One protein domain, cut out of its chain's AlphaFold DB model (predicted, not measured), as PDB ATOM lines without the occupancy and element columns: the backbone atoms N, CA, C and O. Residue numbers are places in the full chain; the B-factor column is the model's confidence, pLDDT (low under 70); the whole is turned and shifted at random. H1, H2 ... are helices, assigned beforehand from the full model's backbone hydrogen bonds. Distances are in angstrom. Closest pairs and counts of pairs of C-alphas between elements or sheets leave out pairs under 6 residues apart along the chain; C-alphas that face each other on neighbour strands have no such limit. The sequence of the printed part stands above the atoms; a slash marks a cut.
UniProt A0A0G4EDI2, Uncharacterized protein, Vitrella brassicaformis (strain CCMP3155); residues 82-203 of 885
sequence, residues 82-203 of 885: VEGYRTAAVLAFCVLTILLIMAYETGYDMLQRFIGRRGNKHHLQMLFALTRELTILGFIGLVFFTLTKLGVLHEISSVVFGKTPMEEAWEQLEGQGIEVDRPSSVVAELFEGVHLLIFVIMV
ATOM      1  N   VAL A  82     -21.133 -20.109  29.408       58.31
ATOM      2  CA  VAL A  82     -21.577 -18.794  29.918       58.31
ATOM      3  C   VAL A  82     -21.694 -17.754  28.796       58.31
ATOM      4  O   VAL A  82     -22.674 -17.005  28.734       58.31
ATOM      5  N   GLU A  83     -20.746 -17.726  27.858       63.88
ATOM      6  CA  GLU A  83     -20.787 -16.816  26.710       63.88
ATOM      7  C   GLU A  83     -21.873 -17.208  25.684       63.88
ATOM      8  O   GLU A  83     -22.527 -16.337  25.092       63.88
ATOM      9  N   GLY A  84     -22.157 -18.508  25.558       70.62
ATOM     10  CA  GLY A  84     -23.328 -19.037  24.857       70.62
ATOM     11  C   GLY A  84     -24.650 -18.570  25.479       70.62
ATOM     12  O   GLY A  84     -25.503 -18.036  24.768       70.62
ATOM     13  N   TYR A  85     -24.801 -18.675  26.804       73.62
ATOM     14  CA  TYR A  85     -25.981 -18.191  27.529       73.62
ATOM     15  C   TYR A  85     -26.151 -16.671  27.420       73.62
ATOM     16  O   TYR A  85     -27.267 -16.205  27.184       73.62
ATOM     17  N   ARG A  86     -25.066 -15.886  27.500       67.06
ATOM     18  CA  ARG A  86     -25.107 -14.424  27.296       67.06
ATOM     19  C   ARG A  86     -25.599 -14.070  25.891       67.06
ATOM     20  O   ARG A  86     -26.462 -13.208  25.734       67.06
ATOM     21  N   THR A  87     -25.093 -14.762  24.871       72.12
ATOM     22  CA  THR A  87     -25.483 -14.540  23.469       72.12
ATOM     23  C   THR A  87     -26.933 -14.965  23.212       72.12
ATOM     24  O   THR A  87     -27.685 -14.238  22.560       72.12
ATOM     25  N   ALA A  88     -27.365 -16.091  23.786       74.62
ATOM     26  CA  ALA A  88     -28.750 -16.552  23.731       74.62
ATOM     27  C   ALA A  88     -29.717 -15.590  24.446       74.62
ATOM     28  O   ALA A  88     -30.796 -15.319  23.923       74.62
ATOM     29  N   ALA A  89     -29.324 -15.020  25.591       70.88
ATOM     30  CA  ALA A  89     -30.114 -14.025  26.315       70.88
ATOM     31  C   ALA A  89     -30.274 -12.722  25.514       70.88
ATOM     32  O   ALA A  89     -31.389 -12.221  25.386       70.88
ATOM     33  N   VAL A  90     -29.197 -12.209  24.902       73.62
ATOM     34  CA  VAL A  90     -29.273 -11.044  23.999       73.62
ATOM     35  C   VAL A  90     -30.207 -11.328  22.821       73.62
ATOM     36  O   VAL A  90     -31.068 -10.506  22.512       73.62
ATOM     37  N   LEU A  91     -30.103 -12.505  22.195       75.50
ATOM     38  CA  LEU A  91     -30.985 -12.891  21.093       75.50
ATOM     39  C   LEU A  91     -32.451 -13.019  21.546       75.50
ATOM     40  O   LEU A  91     -33.344 -12.557  20.837       75.50
ATOM     41  N   ALA A  92     -32.705 -13.562  22.738       76.56
ATOM     42  CA  ALA A  92     -34.040 -13.631  23.330       76.56
ATOM     43  C   ALA A  92     -34.624 -12.237  23.619       76.56
ATOM     44  O   ALA A  92     -35.793 -11.997  23.309       76.56
ATOM     45  N   PHE A  93     -33.825 -11.296  24.136       74.50
ATOM     46  CA  PHE A  93     -34.256  -9.907  24.321       74.50
ATOM     47  C   PHE A  93     -34.544  -9.214  22.986       74.50
ATOM     48  O   PHE A  93     -35.586  -8.578  22.864       74.50
ATOM     49  N   CYS A  94     -33.709  -9.399  21.959       72.62
ATOM     50  CA  CYS A  94     -33.978  -8.877  20.616       72.62
ATOM     51  C   CYS A  94     -35.292  -9.428  20.034       72.62
ATOM     52  O   CYS A  94     -36.107  -8.659  19.529       72.62
ATOM     53  N   VAL A  95     -35.536 -10.741  20.145       82.69
ATOM     54  CA  VAL A  95     -36.797 -11.369  19.708       82.69
ATOM     55  C   VAL A  95     -37.989 -10.809  20.491       82.69
ATOM     56  O   VAL A  95     -38.988 -10.437  19.880       82.69
ATOM     57  N   LEU A  96     -37.882 -10.674  21.816       80.81
ATOM     58  CA  LEU A  96     -38.920 -10.069  22.652       80.81
ATOM     59  C   LEU A  96     -39.213  -8.618  22.237       80.81
ATOM     60  O   LEU A  96     -40.376  -8.246  22.104       80.81
ATOM     61  N   THR A  97     -38.184  -7.806  21.986       70.12
ATOM     62  CA  THR A  97     -38.344  -6.419  21.523       70.12
ATOM     63  C   THR A  97     -39.028  -6.357  20.157       70.12
ATOM     64  O   THR A  97     -39.949  -5.564  19.986       70.12
ATOM     65  N   ILE A  98     -38.652  -7.219  19.206       83.19
ATOM     66  CA  ILE A  98     -39.305  -7.300  17.888       83.19
ATOM     67  C   ILE A  98     -40.782  -7.692  18.037       83.19
ATOM     68  O   ILE A  98     -41.644  -7.050  17.440       83.19
ATOM     69  N   LEU A  99     -41.100  -8.683  18.877       82.56
ATOM     70  CA  LEU A  99     -42.483  -9.084  19.154       82.56
ATOM     71  C   LEU A  99     -43.304  -7.949  19.789       82.56
ATOM     72  O   LEU A  99     -44.462  -7.762  19.421       82.56
ATOM     73  N   LEU A 100     -42.713  -7.163  20.695       73.88
ATOM     74  CA  LEU A 100     -43.363  -5.992  21.293       73.88
ATOM     75  C   LEU A 100     -43.600  -4.868  20.271       73.88
ATOM     76  O   LEU A 100     -44.667  -4.257  20.293       73.88
ATOM     77  N   ILE A 101     -42.661  -4.628  19.349       81.38
ATOM     78  CA  ILE A 101     -42.835  -3.670  18.242       81.38
ATOM     79  C   ILE A 101     -43.968  -4.130  17.317       81.38
ATOM     80  O   ILE A 101     -44.894  -3.362  17.068       81.38
ATOM     81  N   MET A 102     -43.966  -5.395  16.884       82.81
ATOM     82  CA  MET A 102     -45.035  -5.951  16.044       82.81
ATOM     83  C   MET A 102     -46.407  -5.905  16.735       82.81
ATOM     84  O   MET A 102     -47.419  -5.623  16.089       82.81
ATOM     85  N   ALA A 103     -46.460  -6.155  18.048       76.25
ATOM     86  CA  ALA A 103     -47.685  -6.041  18.835       76.25
ATOM     87  C   ALA A 103     -48.174  -4.585  18.937       76.25
ATOM     88  O   ALA A 103     -49.376  -4.341  18.818       76.25
ATOM     89  N   TYR A 104     -47.259  -3.622  19.102       79.06
ATOM     90  CA  TYR A 104     -47.577  -2.194  19.086       79.06
ATOM     91  C   TYR A 104     -48.110  -1.746  17.719       79.06
ATOM     92  O   TYR A 104     -49.182  -1.149  17.667       79.06
ATOM     93  N   GLU A 105     -47.426  -2.082  16.621       80.69
ATOM     94  CA  GLU A 105     -47.868  -1.762  15.257       80.69
ATOM     95  C   GLU A 105     -49.251  -2.358  14.972       80.69
ATOM     96  O   GLU A 105     -50.166  -1.638  14.582       80.69
ATOM     97  N   THR A 106     -49.449  -3.648  15.268       83.75
ATOM     98  CA  THR A 106     -50.740  -4.332  15.076       83.75
ATOM     99  C   THR A 106     -51.852  -3.714  15.933       83.75
ATOM    100  O   THR A 106     -52.981  -3.552  15.463       83.75
ATOM    101  N   GLY A 107     -51.554  -3.357  17.186       75.56
ATOM    102  CA  GLY A 107     -52.500  -2.708  18.094       75.56
ATOM    103  C   GLY A 107     -52.867  -1.291  17.649       75.56
ATOM    104  O   GLY A 107     -54.044  -0.927  17.678       75.56
ATOM    105  N   TYR A 108     -51.887  -0.519  17.178       77.19
ATOM    106  CA  TYR A 108     -52.086   0.817  16.620       77.19
ATOM    107  C   TYR A 108     -52.961   0.768  15.362       77.19
ATOM    108  O   TYR A 108     -53.972   1.467  15.291       77.19
ATOM    109  N   ASP A 109     -52.652  -0.134  14.428       79.69
ATOM    110  CA  ASP A 109     -53.437  -0.357  13.214       79.69
ATOM    111  C   ASP A 109     -54.873  -0.793  13.532       79.69
ATOM    112  O   ASP A 109     -55.833  -0.301  12.934       79.69
ATOM    113  N   MET A 110     -55.050  -1.694  14.504       78.88
ATOM    114  CA  MET A 110     -56.373  -2.129  14.952       78.88
ATOM    115  C   MET A 110     -57.172  -0.968  15.555       78.88
ATOM    116  O   MET A 110     -58.354  -0.816  15.236       78.88
ATOM    117  N   LEU A 111     -56.538  -0.126  16.376       73.06
ATOM    118  CA  LEU A 111     -57.157   1.040  17.002       73.06
ATOM    119  C   LEU A 111     -57.532   2.111  15.965       73.06
ATOM    120  O   LEU A 111     -58.671   2.581  15.956       73.06
ATOM    121  N   GLN A 112     -56.626   2.428  15.038       77.44
ATOM    122  CA  GLN A 112     -56.875   3.329  13.910       77.44
ATOM    123  C   GLN A 112     -58.026   2.823  13.030       77.44
ATOM    124  O   GLN A 112     -58.922   3.598  12.690       77.44
ATOM    125  N   ARG A 113     -58.073   1.524  12.710       77.94
ATOM    126  CA  ARG A 113     -59.180   0.920  11.947       77.94
ATOM    127  C   ARG A 113     -60.492   0.920  12.740       77.94
ATOM    128  O   ARG A 113     -61.537   1.190  12.156       77.94
ATOM    129  N   PHE A 114     -60.474   0.652  14.046       71.88
ATOM    130  CA  PHE A 114     -61.672   0.684  14.899       71.88
ATOM    131  C   PHE A 114     -62.274   2.094  14.991       71.88
ATOM    132  O   PHE A 114     -63.488   2.262  14.864       71.88
ATOM    133  N   ILE A 115     -61.420   3.107  15.150       68.50
ATOM    134  CA  ILE A 115     -61.808   4.519  15.153       68.50
ATOM    135  C   ILE A 115     -62.300   4.948  13.761       68.50
ATOM    136  O   ILE A 115     -63.381   5.524  13.647       68.50
ATOM    137  N   GLY A 116     -61.567   4.601  12.698       66.00
ATOM    138  CA  GLY A 116     -61.918   4.929  11.313       66.00
ATOM    139  C   GLY A 116     -63.248   4.322  10.854       66.00
ATOM    140  O   GLY A 116     -64.042   5.008  10.215       66.00
ATOM    141  N   ARG A 117     -63.565   3.081  11.258       63.69
ATOM    142  CA  ARG A 117     -64.876   2.446  10.993       63.69
ATOM    143  C   ARG A 117     -66.056   3.196  11.617       63.69
ATOM    144  O   ARG A 117     -67.175   3.039  11.142       63.69
ATOM    145  N   ARG A 118     -65.837   3.993  12.670       59.50
ATOM    146  CA  ARG A 118     -66.876   4.847  13.271       59.50
ATOM    147  C   ARG A 118     -67.043   6.197  12.557       59.50
ATOM    148  O   ARG A 118     -67.843   7.000  13.015       59.50
ATOM    149  N   GLY A 119     -66.313   6.458  11.468       54.84
ATOM    150  CA  GLY A 119     -66.470   7.641  10.607       54.84
ATOM    151  C   GLY A 119     -65.885   8.951  11.156       54.84
ATOM    152  O   GLY A 119     -65.661   9.889  10.397       54.84
ATOM    153  N   ASN A 120     -65.574   9.020  12.451       61.50
ATOM    154  CA  ASN A 120     -65.140  10.251  13.112       61.50
ATOM    155  C   ASN A 120     -63.648  10.550  12.863       61.50
ATOM    156  O   ASN A 120     -62.796  10.195  13.684       61.50
ATOM    157  N   LYS A 121     -63.335  11.275  11.777       65.50
ATOM    158  CA  LYS A 121     -61.980  11.787  11.452       65.50
ATOM    159  C   LYS A 121     -61.274  12.433  12.655       65.50
ATOM    160  O   LYS A 121     -60.073  12.264  12.845       65.50
ATOM    161  N   HIS A 122     -62.021  13.128  13.509       64.62
ATOM    162  CA  HIS A 122     -61.471  13.846  14.658       64.62
ATOM    163  C   HIS A 122     -60.975  12.941  15.801       64.62
ATOM    164  O   HIS A 122     -60.008  13.284  16.476       64.62
ATOM    165  N   HIS A 123     -61.541  11.744  15.997       69.88
ATOM    166  CA  HIS A 123     -60.961  10.781  16.949       69.88
ATOM    167  C   HIS A 123     -59.599  10.256  16.465       69.88
ATOM    168  O   HIS A 123     -58.742   9.920  17.280       69.88
ATOM    169  N   LEU A 124     -59.373  10.230  15.147       71.94
ATOM    170  CA  LEU A 124     -58.071   9.902  14.573       71.94
ATOM    171  C   LEU A 124     -57.054  11.032  14.819       71.94
ATOM    172  O   LEU A 124     -55.912  10.755  15.174       71.94
ATOM    173  N   GLN A 125     -57.477  12.300  14.736       70.50
ATOM    174  CA  GLN A 125     -56.651  13.455  15.128       70.50
ATOM    175  C   GLN A 125     -56.224  13.371  16.607       70.50
ATOM    176  O   GLN A 125     -55.053  13.582  16.919       70.50
ATOM    177  N   MET A 126     -57.134  12.974  17.509       69.88
ATOM    178  CA  MET A 126     -56.814  12.731  18.928       69.88
ATOM    179  C   MET A 126     -55.782  11.601  19.111       69.88
ATOM    180  O   MET A 126     -54.886  11.724  19.943       69.88
ATOM    181  N   LEU A 127     -55.865  10.524  18.316       73.31
ATOM    182  CA  LEU A 127     -54.887   9.429  18.331       73.31
ATOM    183  C   LEU A 127     -53.497   9.883  17.844       73.31
ATOM    184  O   LEU A 127     -52.494   9.502  18.444       73.31
ATOM    185  N   PHE A 128     -53.422  10.715  16.800       74.75
ATOM    186  CA  PHE A 128     -52.153  11.274  16.313       74.75
ATOM    187  C   PHE A 128     -51.504  12.252  17.306       74.75
ATOM    188  O   PHE A 128     -50.283  12.254  17.451       74.75
ATOM    189  N   ALA A 129     -52.298  13.061  18.016       71.50
ATOM    190  CA  ALA A 129     -51.782  13.902  19.098       71.50
ATOM    191  C   ALA A 129     -51.180  13.038  20.223       71.50
ATOM    192  O   ALA A 129     -50.060  13.276  20.666       71.50
ATOM    193  N   LEU A 130     -51.888  11.976  20.618       72.69
ATOM    194  CA  LEU A 130     -51.460  11.032  21.650       72.69
ATOM    195  C   LEU A 130     -50.146  10.312  21.298       72.69
ATOM    196  O   LEU A 130     -49.264  10.210  22.151       72.69
ATOM    197  N   THR A 131     -49.971   9.839  20.058       74.81
ATOM    198  CA  THR A 131     -48.704   9.200  19.659       74.81
ATOM    199  C   THR A 131     -47.547  10.189  19.585       74.81
ATOM    200  O   THR A 131     -46.426   9.816  19.926       74.81
ATOM    201  N   ARG A 132     -47.794  11.452  19.212       77.50
ATOM    202  CA  ARG A 132     -46.766  12.504  19.228       77.50
ATOM    203  C   ARG A 132     -46.207  12.739  20.634       77.50
ATOM    204  O   ARG A 132     -44.994  12.802  20.792       77.50
ATOM    205  N   GLU A 133     -47.056  12.838  21.654       75.75
ATOM    206  CA  GLU A 133     -46.570  13.034  23.029       75.75
ATOM    207  C   GLU A 133     -45.822  11.790  23.555       75.75
ATOM    208  O   GLU A 133     -44.799  11.912  24.233       75.75
ATOM    209  N   LEU A 134     -46.255  10.581  23.169       76.00
ATOM    210  CA  LEU A 134     -45.570   9.335  23.531       76.00
ATOM    211  C   LEU A 134     -44.158   9.227  22.917       76.00
ATOM    212  O   LEU A 134     -43.236   8.757  23.588       76.00
ATOM    213  N   THR A 135     -43.949   9.684  21.674       80.00
ATOM    214  CA  THR A 135     -42.607   9.675  21.058       80.00
ATOM    215  C   THR A 135     -41.659  10.684  21.698       80.00
ATOM    216  O   THR A 135     -40.467  10.394  21.814       80.00
ATOM    217  N   ILE A 136     -42.165  11.823  22.189       77.62
ATOM    218  CA  ILE A 136     -41.370  12.791  22.962       77.62
ATOM    219  C   ILE A 136     -40.845  12.141  24.251       77.62
ATOM    220  O   ILE A 136     -39.656  12.266  24.546       77.62
ATOM    221  N   LEU A 137     -41.679  11.384  24.978       71.81
ATOM    222  CA  LEU A 137     -41.224  10.631  26.155       71.81
ATOM    223  C   LEU A 137     -40.141   9.602  25.790       71.81
ATOM    224  O   LEU A 137     -39.098   9.547  26.444       71.81
ATOM    225  N   GLY A 138     -40.375   8.805  24.742       76.62
ATOM    226  CA  GLY A 138     -39.415   7.800  24.276       76.62
ATOM    227  C   GLY A 138     -38.055   8.405  23.915       76.62
ATOM    228  O   GLY A 138     -37.016   7.835  24.242       76.62
ATOM    229  N   PHE A 139     -38.050   9.601  23.318       78.44
ATOM    230  CA  PHE A 139     -36.828  10.342  23.017       78.44
ATOM    231  C   PHE A 139     -36.082  10.800  24.280       78.44
ATOM    232  O   PHE A 139     -34.867  10.629  24.353       78.44
ATOM    233  N   ILE A 140     -36.782  11.321  25.298       74.81
ATOM    234  CA  ILE A 140     -36.155  11.718  26.574       74.81
ATOM    235  C   ILE A 140     -35.501  10.499  27.250       74.81
ATOM    236  O   ILE A 140     -34.339  10.577  27.657       74.81
ATOM    237  N   GLY A 141     -36.197   9.357  27.286       76.62
ATOM    238  CA  GLY A 141     -35.657   8.105  27.827       76.62
ATOM    239  C   GLY A 141     -34.428   7.594  27.066       76.62
ATOM    240  O   GLY A 141     -33.453   7.176  27.690       76.62
ATOM    241  N   LEU A 142     -34.428   7.684  25.731       80.94
ATOM    242  CA  LEU A 142     -33.285   7.307  24.891       80.94
ATOM    243  C   LEU A 142     -32.070   8.218  25.120       80.94
ATOM    244  O   LEU A 142     -30.945   7.728  25.248       80.94
ATOM    245  N   VAL A 143     -32.281   9.536  25.206       79.62
ATOM    246  CA  VAL A 143     -31.209  10.501  25.502       79.62
ATOM    247  C   VAL A 143     -30.613  10.217  26.877       79.62
ATOM    248  O   VAL A 143     -29.392  10.162  27.007       79.62
ATOM    249  N   PHE A 144     -31.443   9.961  27.889       75.38
ATOM    250  CA  PHE A 144     -30.951   9.619  29.219       75.38
ATOM    251  C   PHE A 144     -30.184   8.301  29.258       75.38
ATOM    252  O   PHE A 144     -29.063   8.285  29.752       75.38
ATOM    253  N   PHE A 145     -30.734   7.219  28.698       79.38
ATOM    254  CA  PHE A 145     -30.035   5.935  28.611       79.38
ATOM    255  C   PHE A 145     -28.642   6.102  27.985       79.38
ATOM    256  O   PHE A 145     -27.658   5.551  28.482       79.38
ATOM    257  N   THR A 146     -28.550   6.939  26.948       79.69
ATOM    258  CA  THR A 146     -27.279   7.326  26.326       79.69
ATOM    259  C   THR A 146     -26.354   8.057  27.310       79.69
ATOM    260  O   THR A 146     -25.200   7.665  27.452       79.69
ATOM    261  N   LEU A 147     -26.841   9.065  28.041       81.50
ATOM    262  CA  LEU A 147     -26.058   9.804  29.048       81.50
ATOM    263  C   LEU A 147     -25.574   8.918  30.210       81.50
ATOM    264  O   LEU A 147     -24.450   9.099  30.680       81.50
ATOM    265  N   THR A 148     -26.379   7.942  30.639       77.69
ATOM    266  CA  THR A 148     -25.996   6.939  31.646       77.69
ATOM    267  C   THR A 148     -24.888   6.035  31.121       77.69
ATOM    268  O   THR A 148     -23.881   5.841  31.799       77.69
ATOM    269  N   LYS A 149     -25.023   5.513  29.894       79.75
ATOM    270  CA  LYS A 149     -24.008   4.645  29.274       79.75
ATOM    271  C   LYS A 149     -22.713   5.375  28.911       79.75
ATOM    272  O   LYS A 149     -21.662   4.746  28.918       79.75
ATOM    273  N   LEU A 150     -22.766   6.682  28.652       82.62
ATOM    274  CA  LEU A 150     -21.585   7.529  28.443       82.62
ATOM    275  C   LEU A 150     -20.910   7.987  29.750       82.62
ATOM    276  O   LEU A 150     -19.896   8.672  29.687       82.62
ATOM    277  N   GLY A 151     -21.457   7.666  30.928       76.31
ATOM    278  CA  GLY A 151     -20.875   8.045  32.225       76.31
ATOM    279  C   GLY A 151     -21.017   9.525  32.613       76.31
ATOM    280  O   GLY A 151     -20.676   9.885  33.735       76.31
ATOM    281  N   VAL A 152     -21.588  10.371  31.748       82.31
ATOM    282  CA  VAL A 152     -21.743  11.829  31.955       82.31
ATOM    283  C   VAL A 152     -22.493  12.154  33.255       82.31
ATOM    284  O   VAL A 152     -22.181  13.120  33.947       82.31
ATOM    285  N   LEU A 153     -23.468  11.324  33.633       79.25
ATOM    286  CA  LEU A 153     -24.216  11.494  34.884       79.25
ATOM    287  C   LEU A 153     -23.355  11.301  36.133       79.25
ATOM    288  O   LEU A 153     -23.621  11.939  37.146       79.25
ATOM    289  N   HIS A 154     -22.325  10.455  36.064       76.44
ATOM    290  CA  HIS A 154     -21.402  10.228  37.170       76.44
ATOM    291  C   HIS A 154     -20.470  11.431  37.361       76.44
ATOM    292  O   HIS A 154     -20.212  11.818  38.499       76.44
ATOM    293  N   GLU A 155     -20.023  12.070  36.274       80.62
ATOM    294  CA  GLU A 155     -19.274  13.335  36.340       80.62
ATOM    295  C   GLU A 155     -20.125  14.453  36.964       80.62
ATOM    296  O   GLU A 155     -19.655  15.205  37.814       80.62
ATOM    297  N   ILE A 156     -21.410  14.532  36.603       80.69
ATOM    298  CA  ILE A 156     -22.348  15.487  37.213       80.69
ATOM    299  C   ILE A 156     -22.599  15.138  38.692       80.69
ATOM    300  O   ILE A 156     -22.633  16.034  39.535       80.69
ATOM    301  N   SER A 157     -22.747  13.853  39.026       81.56
ATOM    302  CA  SER A 157     -22.989  13.385  40.396       81.56
ATOM    303  C   SER A 157     -21.837  13.739  41.332       81.56
ATOM    304  O   SER A 157     -22.079  14.326  42.384       81.56
ATOM    305  N   SER A 158     -20.591  13.476  40.928       79.50
ATOM    306  CA  SER A 158     -19.412  13.771  41.750       79.50
ATOM    307  C   SER A 158     -19.165  15.276  41.927       79.50
ATOM    308  O   SER A 158     -18.662  15.690  42.971       79.50
ATOM    309  N   VAL A 159     -19.583  16.110  40.965       83.50
ATOM    310  CA  VAL A 159     -19.549  17.582  41.073       83.50
ATOM    311  C   VAL A 159     -20.648  18.136  41.990       83.50
ATOM    312  O   VAL A 159     -20.410  19.120  42.689       83.50
ATOM    313  N   VAL A 160     -21.849  17.544  41.995       81.62
ATOM    314  CA  VAL A 160     -23.014  18.074  42.737       81.62
ATOM    315  C   VAL A 160     -23.118  17.525  44.162       81.62
ATOM    316  O   VAL A 160     -23.448  18.279  45.076       81.62
ATOM    317  N   PHE A 161     -22.849  16.233  44.363       77.12
ATOM    318  CA  PHE A 161     -23.025  15.538  45.645       77.12
ATOM    319  C   PHE A 161     -21.702  15.147  46.326       77.12
ATOM    320  O   PHE A 161     -21.720  14.745  47.489       77.12
ATOM    321  N   GLY A 162     -20.563  15.305  45.642       72.88
ATOM    322  CA  GLY A 162     -19.278  14.746  46.069       72.88
ATOM    323  C   GLY A 162     -19.156  13.259  45.723       72.88
ATOM    324  O   GLY A 162     -20.087  12.660  45.186       72.88
ATOM    325  N   LYS A 163     -17.994  12.660  46.014       71.38
ATOM    326  CA  LYS A 163     -17.817  11.206  45.896       71.38
ATOM    327  C   LYS A 163     -18.481  10.509  47.080       71.38
ATOM    328  O   LYS A 163     -18.339  10.939  48.223       71.38
ATOM    329  N   THR A 164     -19.190   9.425  46.810       74.38
ATOM    330  CA  THR A 164     -19.690   8.515  47.843       74.38
ATOM    331  C   THR A 164     -18.572   7.565  48.298       74.38
ATOM    332  O   THR A 164     -17.704   7.219  47.495       74.38
ATOM    333  N   PRO A 165     -18.591   7.060  49.548       69.75
ATOM    334  CA  PRO A 165     -17.578   6.104  50.017       69.75
ATOM    335  C   PRO A 165     -17.548   4.798  49.199       69.75
ATOM    336  O   PRO A 165     -16.539   4.099  49.183       69.75
ATOM    337  N   MET A 166     -18.635   4.481  48.486       66.50
ATOM    338  CA  MET A 166     -18.726   3.330  47.583       66.50
ATOM    339  C   MET A 166     -18.063   3.599  46.219       66.50
ATOM    340  O   MET A 166     -17.416   2.707  45.677       66.50
ATOM    341  N   GLU A 167     -18.150   4.826  45.690       71.12
ATOM    342  CA  GLU A 167     -17.374   5.265  44.514       71.12
ATOM    343  C   GLU A 167     -15.872   5.363  44.840       71.12
ATOM    344  O   GLU A 167     -15.044   4.969  44.024       71.12
ATOM    345  N   GLU A 168     -15.501   5.817  46.045       72.19
ATOM    346  CA  GLU A 168     -14.098   5.848  46.495       72.19
ATOM    347  C   GLU A 168     -13.508   4.442  46.678       72.19
ATOM    348  O   GLU A 168     -12.362   4.200  46.299       72.19
ATOM    349  N   ALA A 169     -14.288   3.493  47.212       70.44
ATOM    350  CA  ALA A 169     -13.895   2.086  47.270       70.44
ATOM    351  C   ALA A 169     -13.763   1.470  45.865       70.44
ATOM    352  O   ALA A 169     -12.826   0.714  45.613       70.44
ATOM    353  N   TRP A 170     -14.652   1.825  44.932       76.31
ATOM    354  CA  TRP A 170     -14.575   1.370  43.543       76.31
ATOM    355  C   TRP A 170     -13.319   1.893  42.824       76.31
ATOM    356  O   TRP A 170     -12.604   1.094  42.225       76.31
ATOM    357  N   GLU A 171     -12.972   3.180  42.957       74.12
ATOM    358  CA  GLU A 171     -11.721   3.732  42.397       74.12
ATOM    359  C   GLU A 171     -10.465   3.034  42.957       74.12
ATOM    360  O   GLU A 171      -9.480   2.844  42.239       74.12
ATOM    361  N   GLN A 172     -10.488   2.618  44.229       77.50
ATOM    362  CA  GLN A 172      -9.388   1.862  44.840       77.50
ATOM    363  C   GLN A 172      -9.283   0.427  44.299       77.50
ATOM    364  O   GLN A 172      -8.170  -0.068  44.124       77.50
ATOM    365  N   LEU A 173     -10.412  -0.231  44.017       73.44
ATOM    366  CA  LEU A 173     -10.465  -1.592  43.467       73.44
ATOM    367  C   LEU A 173     -10.109  -1.626  41.970       73.44
ATOM    368  O   LEU A 173      -9.313  -2.470  41.552       73.44
ATOM    369  N   GLU A 174     -10.596  -0.660  41.180       75.62
ATOM    370  CA  GLU A 174     -10.198  -0.473  39.775       75.62
ATOM    371  C   GLU A 174      -8.690  -0.174  39.678       75.62
ATOM    372  O   GLU A 174      -7.976  -0.784  38.880       75.62
ATOM    373  N   GLY A 175      -8.162   0.675  40.570       74.31
ATOM    374  CA  GLY A 175      -6.726   0.951  40.688       74.31
ATOM    375  C   GLY A 175      -5.864  -0.260  41.082       74.31
ATOM    376  O   GLY A 175      -4.650  -0.237  40.869       74.31
ATOM    377  N   GLN A 176      -6.468  -1.325  41.620       80.00
ATOM    378  CA  GLN A 176      -5.821  -2.613  41.901       80.00
ATOM    379  C   GLN A 176      -5.973  -3.633  40.756       80.00
ATOM    380  O   GLN A 176      -5.447  -4.742  40.857       80.00
ATOM    381  N   GLY A 177      -6.642  -3.268  39.656       68.94
ATOM    382  CA  GLY A 177      -6.880  -4.149  38.510       68.94
ATOM    383  C   GLY A 177      -7.949  -5.216  38.755       68.94
ATOM    384  O   GLY A 177      -7.964  -6.226  38.056       68.94
ATOM    385  N   ILE A 178      -8.821  -5.015  39.749       72.81
ATOM    386  CA  ILE A 178      -9.948  -5.905  40.032       72.81
ATOM    387  C   ILE A 178     -11.151  -5.400  39.230       72.81
ATOM    388  O   ILE A 178     -11.613  -4.278  39.433       72.81
ATOM    389  N   GLU A 179     -11.659  -6.226  38.314       63.50
ATOM    390  CA  GLU A 179     -12.838  -5.902  37.506       63.50
ATOM    391  C   GLU A 179     -14.098  -5.952  38.392       63.50
ATOM    392  O   GLU A 179     -14.625  -7.019  38.705       63.50
ATOM    393  N   VAL A 180     -14.548  -4.780  38.850       70.94
ATOM    394  CA  VAL A 180     -15.753  -4.601  39.673       70.94
ATOM    395  C   VAL A 180     -16.725  -3.695  38.926       70.94
ATOM    396  O   VAL A 180     -16.333  -2.630  38.444       70.94
ATOM    397  N   ASP A 181     -17.999  -4.089  38.857       68.62
ATOM    398  CA  ASP A 181     -19.049  -3.269  38.249       68.62
ATOM    399  C   ASP A 181     -19.112  -1.878  38.902       68.62
ATOM    400  O   ASP A 181     -19.183  -1.737  40.126       68.62
ATOM    401  N   ARG A 182     -19.089  -0.834  38.066       67.81
ATOM    402  CA  ARG A 182     -19.131   0.559  38.522       67.81
ATOM    403  C   ARG A 182     -20.466   0.846  39.225       67.81
ATOM    404  O   ARG A 182     -21.513   0.628  38.605       67.81
ATOM    405  N   PRO A 183     -20.465   1.377  40.465       69.25
ATOM    406  CA  PRO A 183     -21.696   1.708  41.171       69.25
ATOM    407  C   PRO A 183     -22.513   2.749  40.399       69.25
ATOM    408  O   PRO A 183     -21.982   3.627  39.712       69.25
ATOM    409  N   SER A 184     -23.835   2.648  40.503       69.62
ATOM    410  CA  SER A 184     -24.759   3.597  39.897       69.62
ATOM    411  C   SER A 184     -24.689   4.936  40.631       69.62
ATOM    412  O   SER A 184     -24.943   5.027  41.828       69.62
ATOM    413  N   SER A 185     -24.343   6.004  39.908       78.44
ATOM    414  CA  SER A 185     -24.282   7.353  40.482       78.44
ATOM    415  C   SER A 185     -25.648   7.777  41.037       78.44
ATOM    416  O   SER A 185     -26.661   7.558  40.368       78.44
ATOM    417  N   VAL A 186     -25.679   8.479  42.173       78.75
ATOM    418  CA  VAL A 186     -26.917   8.946  42.837       78.75
ATOM    419  C   VAL A 186     -27.824   9.751  41.890       78.75
ATOM    420  O   VAL A 186     -29.046   9.609  41.910       78.75
ATOM    421  N   VAL A 187     -27.239  10.555  40.994       79.00
ATOM    422  CA  VAL A 187     -27.983  11.285  39.948       79.00
ATOM    423  C   VAL A 187     -28.725  10.340  38.996       79.00
ATOM    424  O   VAL A 187     -29.851  10.641  38.606       79.00
ATOM    425  N   ALA A 188     -28.126   9.205  38.627       78.31
ATOM    426  CA  ALA A 188     -28.753   8.228  37.742       78.31
ATOM    427  C   ALA A 188     -29.931   7.513  38.425       78.31
ATOM    428  O   ALA A 188     -30.984   7.401  37.804       78.31
ATOM    429  N   GLU A 189     -29.801   7.123  39.699       81.44
ATOM    430  CA  GLU A 189     -30.894   6.506  40.473       81.44
ATOM    431  C   GLU A 189     -32.076   7.476  40.659       81.44
ATOM    432  O   GLU A 189     -33.230   7.139  40.380       81.44
ATOM    433  N   LEU A 190     -31.799   8.727  41.056       80.75
ATOM    434  CA  LEU A 190     -32.827   9.767  41.176       80.75
ATOM    435  C   LEU A 190     -33.551  10.002  39.845       80.75
ATOM    436  O   LEU A 190     -34.774  10.158  39.815       80.75
ATOM    437  N   PHE A 191     -32.809  10.020  38.739       78.94
ATOM    438  CA  PHE A 191     -33.368  10.269  37.416       78.94
ATOM    439  C   PHE A 191     -34.134   9.057  36.863       78.94
ATOM    440  O   PHE A 191     -35.169   9.255  36.227       78.94
ATOM    441  N   GLU A 192     -33.714   7.824  37.162       81.50
ATOM    442  CA  GLU A 192     -34.496   6.603  36.921       81.50
ATOM    443  C   GLU A 192     -35.824   6.652  37.692       81.50
ATOM    444  O   GLU A 192     -36.891   6.433  37.113       81.50
ATOM    445  N   GLY A 193     -35.792   7.057  38.965       80.69
ATOM    446  CA  GLY A 193     -36.990   7.279  39.776       80.69
ATOM    447  C   GLY A 193     -37.937   8.333  39.186       80.69
ATOM    448  O   GLY A 193     -39.156   8.130  39.176       80.69
ATOM    449  N   VAL A 194     -37.392   9.428  38.646       81.94
ATOM    450  CA  VAL A 194     -38.152  10.445  37.895       81.94
ATOM    451  C   VAL A 194     -38.689   9.881  36.576       81.94
ATOM    452  O   VAL A 194     -39.830  10.165  36.224       81.94
ATOM    453  N   HIS A 195     -37.932   9.049  35.863       79.44
ATOM    454  CA  HIS A 195     -38.362   8.444  34.598       79.44
ATOM    455  C   HIS A 195     -39.507   7.462  34.780       79.44
ATOM    456  O   HIS A 195     -40.504   7.549  34.062       79.44
ATOM    457  N   LEU A 196     -39.420   6.603  35.792       82.12
ATOM    458  CA  LEU A 196     -40.515   5.728  36.183       82.12
ATOM    459  C   LEU A 196     -41.757   6.540  36.582       82.12
ATOM    460  O   LEU A 196     -42.869   6.185  36.195       82.12
ATOM    461  N   LEU A 197     -41.590   7.662  37.295       82.69
ATOM    462  CA  LEU A 197     -42.705   8.550  37.636       82.69
ATOM    463  C   LEU A 197     -43.343   9.187  36.389       82.69
ATOM    464  O   LEU A 197     -44.564   9.154  36.270       82.69
ATOM    465  N   ILE A 198     -42.558   9.728  35.451       82.69
ATOM    466  CA  ILE A 198     -43.090  10.314  34.206       82.69
ATOM    467  C   ILE A 198     -43.779   9.234  33.357       82.69
ATOM    468  O   ILE A 198     -44.848   9.483  32.802       82.69
ATOM    469  N   PHE A 199     -43.232   8.016  33.302       81.50
ATOM    470  CA  PHE A 199     -43.866   6.885  32.626       81.50
ATOM    471  C   PHE A 199     -45.230   6.539  33.246       81.50
ATOM    472  O   PHE A 199     -46.214   6.408  32.519       81.50
ATOM    473  N   VAL A 200     -45.334   6.479  34.581       85.38
ATOM    474  CA  VAL A 200     -46.620   6.276  35.276       85.38
ATOM    475  C   VAL A 200     -47.585   7.442  35.014       85.38
ATOM    476  O   VAL A 200     -48.753   7.185  34.727       85.38
ATOM    477  N   ILE A 201     -47.108   8.698  34.999       85.31
ATOM    478  CA  ILE A 201     -47.910   9.872  34.599       85.31
ATOM    479  C   ILE A 201     -48.470   9.697  33.189       85.31
ATOM    480  O   ILE A 201     -49.655   9.949  32.980       85.31
ATOM    481  N   MET A 202     -47.669   9.221  32.237       82.88
ATOM    482  CA  MET A 202     -48.135   8.979  30.873       82.88
ATOM    483  C   MET A 202     -49.132   7.821  30.790       82.88
ATOM    484  O   MET A 202     -50.180   7.998  30.182       82.88
ATOM    485  N   VAL A 203     -48.906   6.679  31.447       83.56
ATOM    486  CA  VAL A 203     -49.879   5.563  31.456       83.56
ATOM    487  C   VAL A 203     -51.228   5.993  32.051       83.56
ATOM    488  O   VAL A 203     -52.283   5.708  31.479       83.56
TER     489      VAL A 203
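AT A GLANCE: This is residues 82 to 203 of the 885 residues of an uncharacterized protein of Vitrella brassicaformis (strain CCMP3155) (UniProt A0A0G4EDI2). Two long helices, H1 and H2, make a narrow V joined at one end, with residues 82 to 107 of H1 sticking out free; H5 folds back beside H2, and short H3 and H4 lie beyond H2's other end. The printed part has 122 residues with five named helices, H1 to H5, and no named strand: all helix. It is extended, radius of gyration of the C-alphas 21.1 A, spanning 68 by 40 by 18 A.

IN THESE COORDINATES: H1, residues 82 to 117, begins at C-alpha 82 (-21.577, -18.794, 29.918) and measures 51.8 A. H2, residues 121 to 149, measures 42.6 A. H3, residues 152 to 161, and H4, residues 165 to 174, measure 14.2 A each. H5, residues 186 to 203, measures 25.9 A, ending at C-alpha 203 (-49.879, 5.563, 31.456).

HOW THE PARTS SIT: Hairpin H1 and H2 touch through residues 112 to 116 and 123 to 127 alone, closest C-alphas Ile 115 and His 123, 6.6 A, at a shallow tilt of 19 degrees. H5 touches H2, closest C-alphas Thr 148 and Ala 188, 6.8 A, opposite ways. Residues 186 to 188 alone of H5 touch H3, closest C-alphas Ser 157 and Val 187, 5.4 A. H4 touches no helix. In H1 to H5 every O i to N i+4 pair is within hydrogen-bond range.

THE WHOLE: The farthest C-alphas, Gly 119 and Gln 176, are 69.0 A apart. The printed part has no cut; the H4 to H5 link is long. Residues under pLDDT 70 include 115 to 123.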